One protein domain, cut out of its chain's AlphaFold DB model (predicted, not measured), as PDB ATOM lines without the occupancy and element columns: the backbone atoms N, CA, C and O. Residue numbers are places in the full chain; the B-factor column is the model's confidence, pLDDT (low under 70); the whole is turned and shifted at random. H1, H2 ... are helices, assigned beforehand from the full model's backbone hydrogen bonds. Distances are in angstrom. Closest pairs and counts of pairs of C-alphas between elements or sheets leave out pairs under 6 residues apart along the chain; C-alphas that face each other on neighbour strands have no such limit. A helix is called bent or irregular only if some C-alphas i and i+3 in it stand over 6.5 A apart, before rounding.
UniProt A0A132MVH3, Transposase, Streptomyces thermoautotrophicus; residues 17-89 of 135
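What this domain is: This is residues 17 to 89 of the 135 residues of the protein "Transposase" of Streptomyces thermoautotrophicus (UniProt A0A132MVH3). Short H4 bridges the long first helix H1 and H2, with H3 near one end of H2 and H5 beyond the end of H4. The printed part has 73 residues, 55 of them in five named helices, H1 to H5 in order along the chain, with no named strand; its class is all helix, and it is compact, with a radius of gyration of the C-alphas of 12.5 A and spans of 41 by 24 by 17 A.

Where its parts are: H1, residues 17 to 35, begins at C-alpha 17 (-10.254, -33.642, -44.123) and is 26.8 A long. H2 is residues 47 to 59, 18.6 A; H3, residues 61 to 67, is irregular, with C-alphas 62 and 65 7.9 A apart. H4 is residues 71 to 79; H5, residues 81 to 87, ends at C-alpha 87 (3.549, -0.833, -42.417).

How they stand to each other: H1, with residues 25 to 33 alone, touches H4, closest C-alphas Val 29 and Leu 74, 5.3 A, at a steep tilt of 42 degrees. H2 touches H4, closest C-alphas Asp 51 and Gln 75, 6.6 A. H2 and H3 touch only at the corner, closest C-alphas Lys 58 and Ala 64, 5.9 A. H5 touches no helix. Every O i to N i+4 pair is within hydrogen-bond range in H1, H2, H4 and H5; in H3 0 of 3 are, and 3 of 4 O i to N i+3 pairs.

The domain as a whole: The printed part has no cut. The link H1 to H2 is long, and pLDDT is under 70 at residues 36 to 45 and 81.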
ATOM      1  N   GLN A  17     -11.655 -33.711 -44.554       86.00
ATOM      2  CA  GLN A  17     -10.254 -33.642 -44.123       86.00
ATOM      3  C   GLN A  17      -9.495 -32.482 -44.793       86.00
ATOM      4  O   GLN A  17      -8.816 -31.705 -44.119       86.00
ATOM      5  N   GLN A  18      -9.660 -32.298 -46.109       85.00
ATOM      6  CA  GLN A  18      -9.053 -31.181 -46.846       85.00
ATOM      7  C   GLN A  18      -9.590 -29.825 -46.371       85.00
ATOM      8  O   GLN A  18      -8.829 -28.866 -46.237       85.00
ATOM      9  N   ALA A  19     -10.890 -29.733 -46.087       86.38
ATOM     10  CA  ALA A  19     -11.504 -28.529 -45.539       86.38
ATOM     11  C   ALA A  19     -10.929 -28.190 -44.154       86.38
ATOM     12  O   ALA A  19     -10.634 -27.024 -43.882       86.38
ATOM     13  N   GLY A  20     -10.703 -29.200 -43.307       86.44
ATOM     14  CA  GLY A  20     -10.018 -29.054 -42.022       86.44
ATOM     15  C   GLY A  20      -8.617 -28.454 -42.172       86.44
ATOM     16  O   GLY A  20      -8.311 -27.441 -41.540       86.44
ATOM     17  N   LEU A  21      -7.798 -29.011 -43.069       85.75
ATOM     18  CA  LEU A  21      -6.447 -28.515 -43.350       85.75
ATOM     19  C   LEU A  21      -6.448 -27.068 -43.874       85.75
ATOM     20  O   LEU A  21      -5.656 -26.234 -43.426       85.75
ATOM     21  N   LEU A  22      -7.362 -26.740 -44.790       84.94
ATOM     22  CA  LEU A  22      -7.518 -25.378 -45.309       84.94
ATOM     23  C   LEU A  22      -7.913 -24.400 -44.199       84.94
ATOM     24  O   LEU A  22      -7.331 -23.322 -44.093       84.94
ATOM     25  N   ASN A  23      -8.843 -24.788 -43.328       86.38
ATOM     26  CA  ASN A  23      -9.263 -23.968 -42.195       86.38
ATOM     27  C   ASN A  23      -8.114 -23.690 -41.218       86.38
ATOM     28  O   ASN A  23      -7.946 -22.538 -40.805       86.38
ATOM     29  N   ARG A  24      -7.293 -24.699 -40.895       88.50
ATOM     30  CA  ARG A  24      -6.069 -24.512 -40.094       88.50
ATOM     31  C   ARG A  24      -5.097 -23.571 -40.795       88.50
ATOM     32  O   ARG A  24      -4.623 -22.618 -40.183       88.50
ATOM     33  N   THR A  25      -4.888 -23.765 -42.097       88.44
ATOM     34  CA  THR A  25      -3.995 -22.928 -42.915       88.44
ATOM     35  C   THR A  25      -4.417 -21.460 -42.891       88.44
ATOM     36  O   THR A  25      -3.597 -20.582 -42.620       88.44
ATOM     37  N   PHE A  26      -5.703 -21.171 -43.108       85.12
ATOM     38  CA  PHE A  26      -6.229 -19.806 -43.034       85.12
ATOM     39  C   PHE A  26      -6.107 -19.222 -41.621       85.12
ATOM     40  O   PHE A  26      -5.802 -18.038 -41.473       85.12
ATOM     41  N   GLY A  27      -6.324 -20.042 -40.589       85.31
ATOM     42  CA  GLY A  27      -6.126 -19.666 -39.191       85.31
ATOM     43  C   GLY A  27      -4.688 -19.235 -38.904       85.31
ATOM     44  O   GLY A  27      -4.480 -18.128 -38.405       85.31
ATOM     45  N   CYS A  28      -3.715 -20.055 -39.308       87.62
ATOM     46  CA  CYS A  28      -2.283 -19.793 -39.152       87.62
ATOM     47  C   CYS A  28      -1.856 -18.523 -39.898       87.62
ATOM     48  O   CYS A  28      -1.218 -17.650 -39.319       87.62
ATOM     49  N   VAL A  29      -2.274 -18.367 -41.161       85.00
ATOM     50  CA  VAL A  29      -1.991 -17.164 -41.967       85.00
ATOM     51  C   VAL A  29      -2.534 -15.906 -41.292       85.00
ATOM     52  O   VAL A  29      -1.830 -14.902 -41.183       85.00
ATOM     53  N   ARG A  30      -3.779 -15.954 -40.806       83.12
ATOM     54  CA  ARG A  30      -4.407 -14.819 -40.122       83.12
ATOM     55  C   ARG A  30      -3.704 -14.491 -38.809       83.12
ATOM     56  O   ARG A  30      -3.551 -13.315 -38.486       83.12
ATOM     57  N   TYR A  31      -3.292 -15.511 -38.061       85.56
ATOM     58  CA  TYR A  31      -2.560 -15.343 -36.814       85.56
ATOM     59  C   TYR A  31      -1.192 -14.707 -37.052       85.56
ATOM     60  O   TYR A  31      -0.909 -13.678 -36.450       85.56
ATOM     61  N   VAL A  32      -0.400 -15.234 -37.993       83.19
ATOM     62  CA  VAL A  32       0.905 -14.663 -38.363       83.19
ATOM     63  C   VAL A  32       0.745 -13.224 -38.837       83.19
ATOM     64  O   VAL A  32       1.458 -12.352 -38.360       83.19
ATOM     65  N   TYR A  33      -0.240 -12.923 -39.688       77.81
ATOM     66  CA  TYR A  33      -0.505 -11.544 -40.115       77.81
ATOM     67  C   TYR A  33      -0.850 -10.618 -38.933       77.81
ATOM     68  O   TYR A  33      -0.440  -9.456 -38.914       77.81
ATOM     69  N   ARG A  34      -1.614 -11.119 -37.948       79.19
ATOM     70  CA  ARG A  34      -2.043 -10.351 -36.767       79.19
ATOM     71  C   ARG A  34      -0.935 -10.131 -35.749       79.19
ATOM     72  O   ARG A  34      -0.808  -9.033 -35.219       79.19
ATOM     73  N   ARG A  35      -0.201 -11.191 -35.434       76.69
ATOM     74  CA  ARG A  35       0.763 -11.237 -34.336       76.69
ATOM     75  C   ARG A  35       2.181 -10.910 -34.782       76.69
ATOM     76  O   ARG A  35       3.001 -10.657 -33.914       76.69
ATOM     77  N   SER A  36       2.442 -10.887 -36.093       67.19
ATOM     78  CA  SER A  36       3.746 -10.596 -36.694       67.19
ATOM     79  C   SER A  36       4.467  -9.465 -35.945       67.19
ATOM     80  O   SER A  36       4.092  -8.302 -36.126       67.19
ATOM     81  N   PRO A  37       5.526  -9.773 -35.168       59.34
ATOM     82  CA  PRO A  37       6.327  -8.761 -34.473       59.34
ATOM     83  C   PRO A  37       7.145  -7.904 -35.453       59.34
ATOM     84  O   PRO A  37       7.714  -6.879 -35.082       59.34
ATOM     85  N   TRP A  38       7.170  -8.301 -36.728       64.62
ATOM     86  CA  TRP A  38       7.877  -7.658 -37.829       64.62
ATOM     87  C   TRP A  38       7.198  -6.345 -38.216       64.62
ATOM     88  O   TRP A  38       6.451  -6.268 -39.193       64.62
ATOM     89  N   ARG A  39       7.484  -5.298 -37.446       59.88
ATOM     90  CA  ARG A  39       7.401  -3.919 -37.922       59.88
ATOM     91  C   ARG A  39       8.539  -3.779 -38.928       59.88
ATOM     92  O   ARG A  39       9.688  -3.899 -38.502       59.88
ATOM     93  N   PRO A  40       8.302  -3.602 -40.237       57.47
ATOM     94  CA  PRO A  40       9.394  -3.221 -41.092       57.47
ATOM     95  C   PRO A  40       9.864  -1.862 -40.590       57.47
ATOM     96  O   PRO A  40       9.141  -0.869 -40.645       57.47
ATOM     97  N   THR A  41      11.040  -1.857 -39.974       50.47
ATOM     98  CA  THR A  41      11.706  -0.625 -39.580       50.47
ATOM     99  C   THR A  41      11.871   0.188 -40.858       50.47
ATOM    100  O   THR A  41      12.166  -0.386 -41.910       50.47
ATOM    101  N   SER A  42      11.546   1.475 -40.773       50.53
ATOM    102  CA  SER A  42      11.514   2.449 -41.865       50.53
ATOM    103  C   SER A  42      12.510   2.116 -42.985       50.53
ATOM    104  O   SER A  42      13.718   2.100 -42.766       50.53
ATOM    105  N   ARG A  43      11.957   1.885 -44.187       51.06
ATOM    106  CA  ARG A  43      12.586   1.341 -45.408       51.06
ATOM    107  C   ARG A  43      12.638  -0.187 -45.457       51.06
ATOM    108  O   ARG A  43      13.652  -0.815 -45.182       51.06
ATOM    109  N   GLY A  44      11.510  -0.758 -45.894       58.22
ATOM    110  CA  GLY A  44      11.461  -2.014 -46.641       58.22
ATOM    111  C   GLY A  44      12.295  -3.139 -46.046       58.22
ATOM    112  O   GLY A  44      13.339  -3.490 -46.587       58.22
ATOM    113  N   THR A  45      11.829  -3.747 -44.952       65.50
ATOM    114  CA  THR A  45      12.515  -4.929 -44.421       65.50
ATOM    115  C   THR A  45      12.635  -5.995 -45.513       65.50
ATOM    116  O   THR A  45      11.595  -6.443 -46.024       65.50
ATOM    117  N   PRO A  46      13.871  -6.401 -45.871       74.50
ATOM    118  CA  PRO A  46      14.097  -7.313 -46.975       74.50
ATOM    119  C   PRO A  46      13.381  -8.630 -46.699       74.50
ATOM    120  O   PRO A  46      13.295  -9.080 -45.553       74.50
ATOM    121  N   LEU A  47      12.866  -9.252 -47.758       75.12
ATOM    122  CA  LEU A  47      12.071 -10.476 -47.656       75.12
ATOM    123  C   LEU A  47      12.797 -11.570 -46.859       75.12
ATOM    124  O   LEU A  47      12.191 -12.200 -46.002       75.12
ATOM    125  N   LEU A  48      14.112 -11.700 -47.054       80.00
ATOM    126  CA  LEU A  48      14.955 -12.629 -46.302       80.00
ATOM    127  C   LEU A  48      14.867 -12.410 -44.785       80.00
ATOM    128  O   LEU A  48      14.782 -13.371 -44.022       80.00
ATOM    129  N   ARG A  49      14.848 -11.151 -44.333       79.88
ATOM    130  CA  ARG A  49      14.724 -10.830 -42.908       79.88
ATOM    131  C   ARG A  49      13.350 -11.229 -42.384       79.88
ATOM    132  O   ARG A  49      13.312 -11.737 -41.278       79.88
ATOM    133  N   ARG A  50      12.274 -11.067 -43.173       78.06
ATOM    134  CA  ARG A  50      10.894 -11.506 -42.844       78.06
ATOM    135  C   ARG A  50      10.738 -13.033 -42.833       78.06
ATOM    136  O   ARG A  50       9.944 -13.555 -42.055       78.06
ATOM    137  N   ASP A  51      11.504 -13.745 -43.654       81.94
ATOM    138  CA  ASP A  51      11.485 -15.209 -43.701       81.94
ATOM    139  C   ASP A  51      12.283 -15.823 -42.526       81.94
ATOM    140  O   ASP A  51      11.801 -16.750 -41.871       81.94
ATOM    141  N   ARG A  52      13.456 -15.267 -42.175       83.75
ATOM    142  CA  ARG A  52      14.237 -15.669 -40.976       83.75
ATOM    143  C   ARG A  52      13.452 -15.455 -39.690       83.75
ATOM    144  O   ARG A  52      13.320 -16.330 -38.849       83.75
ATOM    145  N   ALA A  53      12.872 -14.279 -39.612       81.94
ATOM    146  CA  ALA A  53      11.865 -13.874 -38.668       81.94
ATOM    147  C   ALA A  53      10.741 -14.899 -38.445       81.94
ATOM    148  O   ALA A  53      10.505 -15.361 -37.331       81.94
ATOM    149  N   LEU A  54      10.054 -15.280 -39.523       84.62
ATOM    150  CA  LEU A  54       9.001 -16.287 -39.470       84.62
ATOM    151  C   LEU A  54       9.528 -17.637 -38.964       84.62
ATOM    152  O   LEU A  54       8.793 -18.364 -38.302       84.62
ATOM    153  N   THR A  55      10.781 -17.962 -39.275       85.50
ATOM    154  CA  THR A  55      11.436 -19.191 -38.814       85.50
ATOM    155  C   THR A  55      11.666 -19.158 -37.304       85.50
ATOM    156  O   THR A  55      11.266 -20.097 -36.629       85.50
ATOM    157  N   ALA A  56      12.198 -18.056 -36.764       85.38
ATOM    158  CA  ALA A  56      12.347 -17.867 -35.319       85.38
ATOM    159  C   ALA A  56      10.988 -17.923 -34.601       85.38
ATOM    160  O   ALA A  56      10.818 -18.667 -33.647       85.38
ATOM    161  N   PHE A  57       9.978 -17.242 -35.147       83.56
ATOM    162  CA  PHE A  57       8.623 -17.244 -34.588       83.56
ATOM    163  C   PHE A  57       7.970 -18.635 -34.561       83.56
ATOM    164  O   PHE A  57       7.130 -18.901 -33.714       83.56
ATOM    165  N   LYS A  58       8.324 -19.522 -35.498       85.12
ATOM    166  CA  LYS A  58       7.866 -20.921 -35.515       85.12
ATOM    167  C   LYS A  58       8.672 -21.834 -34.588       85.12
ATOM    168  O   LYS A  58       8.217 -22.948 -34.338       85.12
ATOM    169  N   ALA A  59       9.870 -21.419 -34.183       84.38
ATOM    170  CA  ALA A  59      10.735 -22.179 -33.288       84.38
ATOM    171  C   ALA A  59      10.310 -22.027 -31.820       84.38
ATOM    172  O   ALA A  59      10.562 -22.923 -31.022       84.38
ATOM    173  N   ASP A  60       9.616 -20.936 -31.481       85.81
ATOM    174  CA  ASP A  60       9.011 -20.744 -30.163       85.81
ATOM    175  C   ASP A  60       7.973 -21.840 -29.862       85.81
ATOM    176  O   ASP A  60       7.062 -22.084 -30.660       85.81
ATOM    177  N   LEU A  61       8.063 -22.454 -28.676       77.00
ATOM    178  CA  LEU A  61       7.172 -23.542 -28.239       77.00
ATOM    179  C   LEU A  61       5.688 -23.134 -28.244       77.00
ATOM    180  O   LEU A  61       4.838 -23.896 -28.704       77.00
ATOM    181  N   GLU A  62       5.389 -21.891 -27.861       82.69
ATOM    182  CA  GLU A  62       4.046 -21.282 -27.901       82.69
ATOM    183  C   GLU A  62       3.411 -21.281 -29.306       82.69
ATOM    184  O   GLU A  62       2.191 -21.188 -29.483       82.69
ATOM    185  N   HIS A  63       4.247 -21.375 -30.338       82.44
ATOM    186  CA  HIS A  63       3.863 -21.276 -31.737       82.44
ATOM    187  C   HIS A  63       4.139 -22.566 -32.520       82.44
ATOM    188  O   HIS A  63       4.002 -22.566 -33.747       82.44
ATOM    189  N   ALA A  64       4.467 -23.674 -31.845       83.12
ATOM    190  CA  ALA A  64       4.780 -24.957 -32.478       83.12
ATOM    191  C   ALA A  64       3.655 -25.459 -33.407       83.12
ATOM    192  O   ALA A  64       3.916 -26.016 -34.472       83.12
ATOM    193  N   TRP A  65       2.394 -25.151 -33.087       85.12
ATOM    194  CA  TRP A  65       1.223 -25.458 -33.922       85.12
ATOM    195  C   TRP A  65       1.258 -24.799 -35.319       85.12
ATOM    196  O   TRP A  65       0.595 -25.263 -36.246       85.12
ATOM    197  N   LEU A  66       2.064 -23.749 -35.534       85.25
ATOM    198  CA  LEU A  66       2.297 -23.166 -36.865       85.25
ATOM    199  C   LEU A  66       3.152 -24.062 -37.771       85.25
ATOM    200  O   LEU A  66       3.265 -23.776 -38.971       85.25
ATOM    201  N   GLN A  67       3.799 -25.094 -37.226       84.44
ATOM    202  CA  GLN A  67       4.560 -26.077 -37.996       84.44
ATOM    203  C   GLN A  67       3.657 -27.142 -38.634       84.44
ATOM    204  O   GLN A  67       4.040 -27.706 -39.655       84.44
ATOM    205  N   GLU A  68       2.424 -27.331 -38.140       84.44
ATOM    206  CA  GLU A  68       1.429 -28.236 -38.750       84.44
ATOM    207  C   GLU A  68       1.050 -27.837 -40.186       84.44
ATOM    208  O   GLU A  68       0.532 -28.637 -40.965       84.44
ATOM    209  N   VAL A  69       1.267 -26.569 -40.541       84.25
ATOM    210  CA  VAL A  69       0.935 -26.006 -41.846       84.25
ATOM    211  C   VAL A  69       2.213 -25.690 -42.615       84.25
ATOM    212  O   VAL A  69       3.189 -25.172 -42.067       84.25
ATOM    213  N   SER A  70       2.166 -25.921 -43.932       83.25
ATOM    214  CA  SER A  70       3.225 -25.525 -44.864       83.25
ATOM    215  C   SER A  70       3.711 -24.090 -44.609       83.25
ATOM    216  O   SER A  70       2.934 -23.172 -44.337       83.25
ATOM    217  N   SER A  71       5.018 -23.868 -44.738       82.94
ATOM    218  CA  SER A  71       5.623 -22.537 -44.641       82.94
ATOM    219  C   SER A  71       5.201 -21.609 -45.786       82.94
ATOM    220  O   SER A  71       5.173 -20.391 -45.608       82.94
ATOM    221  N   VAL A  72       4.806 -22.161 -46.940       85.12
ATOM    222  CA  VAL A  72       4.546 -21.394 -48.166       85.12
ATOM    223  C   VAL A  72       3.394 -20.390 -48.010       85.12
ATOM    224  O   VAL A  72       3.613 -19.213 -48.302       85.12
ATOM    225  N   PRO A  73       2.188 -20.760 -47.527       84.25
ATOM    226  CA  PRO A  73       1.102 -19.797 -47.322       84.25
ATOM    227  C   PRO A  73       1.457 -18.683 -46.335       84.25
ATOM    228  O   PRO A  73       1.017 -17.547 -46.501       84.25
ATOM    229  N   LEU A  74       2.274 -18.993 -45.324       85.25
ATOM    230  CA  LEU A  74       2.700 -18.039 -44.301       85.25
ATOM    231  C   LEU A  74       3.684 -17.018 -44.881       85.25
ATOM    232  O   LEU A  74       3.495 -15.818 -44.711       85.25
ATOM    233  N   GLN A  75       4.669 -17.477 -45.657       85.56
ATOM    234  CA  GLN A  75       5.584 -16.600 -46.393       85.56
ATOM    235  C   GLN A  75       4.841 -15.745 -47.431       85.56
ATOM    236  O   GLN A  75       5.104 -14.551 -47.570       85.56
ATOM    237  N   GLN A  76       3.871 -16.323 -48.148       84.44
ATOM    238  CA  GLN A  76       3.054 -15.580 -49.114       84.44
ATOM    239  C   GLN A  76       2.207 -14.490 -48.448       84.44
ATOM    240  O   GLN A  76       2.030 -13.419 -49.029       84.44
ATOM    241  N   ALA A  77       1.738 -14.709 -47.217       81.12
ATOM    242  CA  ALA A  77       1.024 -13.688 -46.456       81.12
ATOM    243  C   ALA A  77       1.897 -12.452 -46.176       81.12
ATOM    244  O   ALA A  77       1.412 -11.327 -46.280       81.12
ATOM    245  N   LEU A  78       3.192 -12.654 -45.902       78.81
ATOM    246  CA  LEU A  78       4.163 -11.575 -45.668       78.81
ATOM    247  C   LEU A  78       4.538 -10.811 -46.949       78.81
ATOM    248  O   LEU A  78       5.000  -9.674 -46.871       78.81
ATOM    249  N   ARG A  79       4.332 -11.419 -48.123       79.56
ATOM    250  CA  ARG A  79       4.591 -10.820 -49.446       79.56
ATOM    251  C   ARG A  79       3.409 -10.017 -49.986       79.56
ATOM    252  O   ARG A  79       3.551  -9.315 -50.983       79.56
ATOM    253  N   HIS A  80       2.234 -10.134 -49.370       77.19
ATOM    254  CA  HIS A  80       1.037  -9.463 -49.858       77.19
ATOM    255  C   HIS A  80       1.184  -7.937 -49.749       77.19
ATOM    256  O   HIS A  80       1.477  -7.413 -48.676       77.19
ATOM    257  N   GLY A  81       0.921  -7.209 -50.841       68.94
ATOM    258  CA  GLY A  81       1.139  -5.757 -50.912       68.94
ATOM    259  C   GLY A  81       0.409  -4.958 -49.827       68.94
ATOM    260  O   GLY A  81       0.958  -3.993 -49.317       68.94
ATOM    261  N   ALA A  82      -0.774  -5.403 -49.386       71.81
ATOM    262  CA  ALA A  82      -1.496  -4.752 -48.285       71.81
ATOM    263  C   ALA A  82      -0.774  -4.849 -46.924       71.81
ATOM    264  O   ALA A  82      -0.932  -3.964 -46.090       71.81
ATOM    265  N   PHE A  83       0.016  -5.907 -46.697       72.94
ATOM    266  CA  PHE A  83       0.840  -6.029 -45.491       72.94
ATOM    267  C   PHE A  83       1.980  -5.011 -45.523       72.94
ATOM    268  O   PHE A  83       2.225  -4.328 -44.537       72.94
ATOM    269  N   VAL A  84       2.644  -4.886 -46.674       72.75
ATOM    270  CA  VAL A  84       3.732  -3.925 -46.895       72.75
ATOM    271  C   VAL A  84       3.210  -2.488 -46.794       72.75
ATOM    272  O   VAL A  84       3.682  -1.736 -45.952       72.75
ATOM    273  N   ALA A  85       2.146  -2.157 -47.531       73.75
ATOM    274  CA  ALA A  85       1.539  -0.828 -47.545       73.75
ATOM    275  C   ALA A  85       1.011  -0.377 -46.174       73.75
ATOM    276  O   ALA A  85       1.079   0.808 -45.859       73.75
ATOM    277  N   PHE A  86       0.495  -1.298 -45.349       73.38
ATOM    278  CA  PHE A  86       0.096  -0.968 -43.980       73.38
ATOM    279  C   PHE A  86       1.278  -0.446 -43.164       73.38
ATOM    280  O   PHE A  86       1.185   0.576 -42.486       73.38
ATOM    281  N   TRP A  87       2.392  -1.166 -43.223       71.19
ATOM    282  CA  TRP A  87       3.549  -0.833 -42.417       71.19
ATOM    283  C   TRP A  87       4.348   0.353 -42.957       71.19
ATOM    284  O   TRP A  87       4.888   1.119 -42.164       71.19
ATOM    285  N   ASP A  88       4.339   0.557 -44.273       73.25
ATOM    286  CA  ASP A  88       4.867   1.766 -44.913       73.25
ATOM    287  C   ASP A  88       3.941   2.986 -44.707       73.25
ATOM    288  O   ASP A  88       4.155   4.042 -45.290       73.25
ATOM    289  N   LYS A  89       2.898   2.858 -43.871       72.25
ATOM    290  CA  LYS A  89       1.898   3.893 -43.550       72.25
ATOM    291  C   LYS A  89       1.101   4.412 -44.757       72.25
ATOM    292  O   LYS A  89       0.355   5.376 -44.626       72.25
TER     293      LYS A  89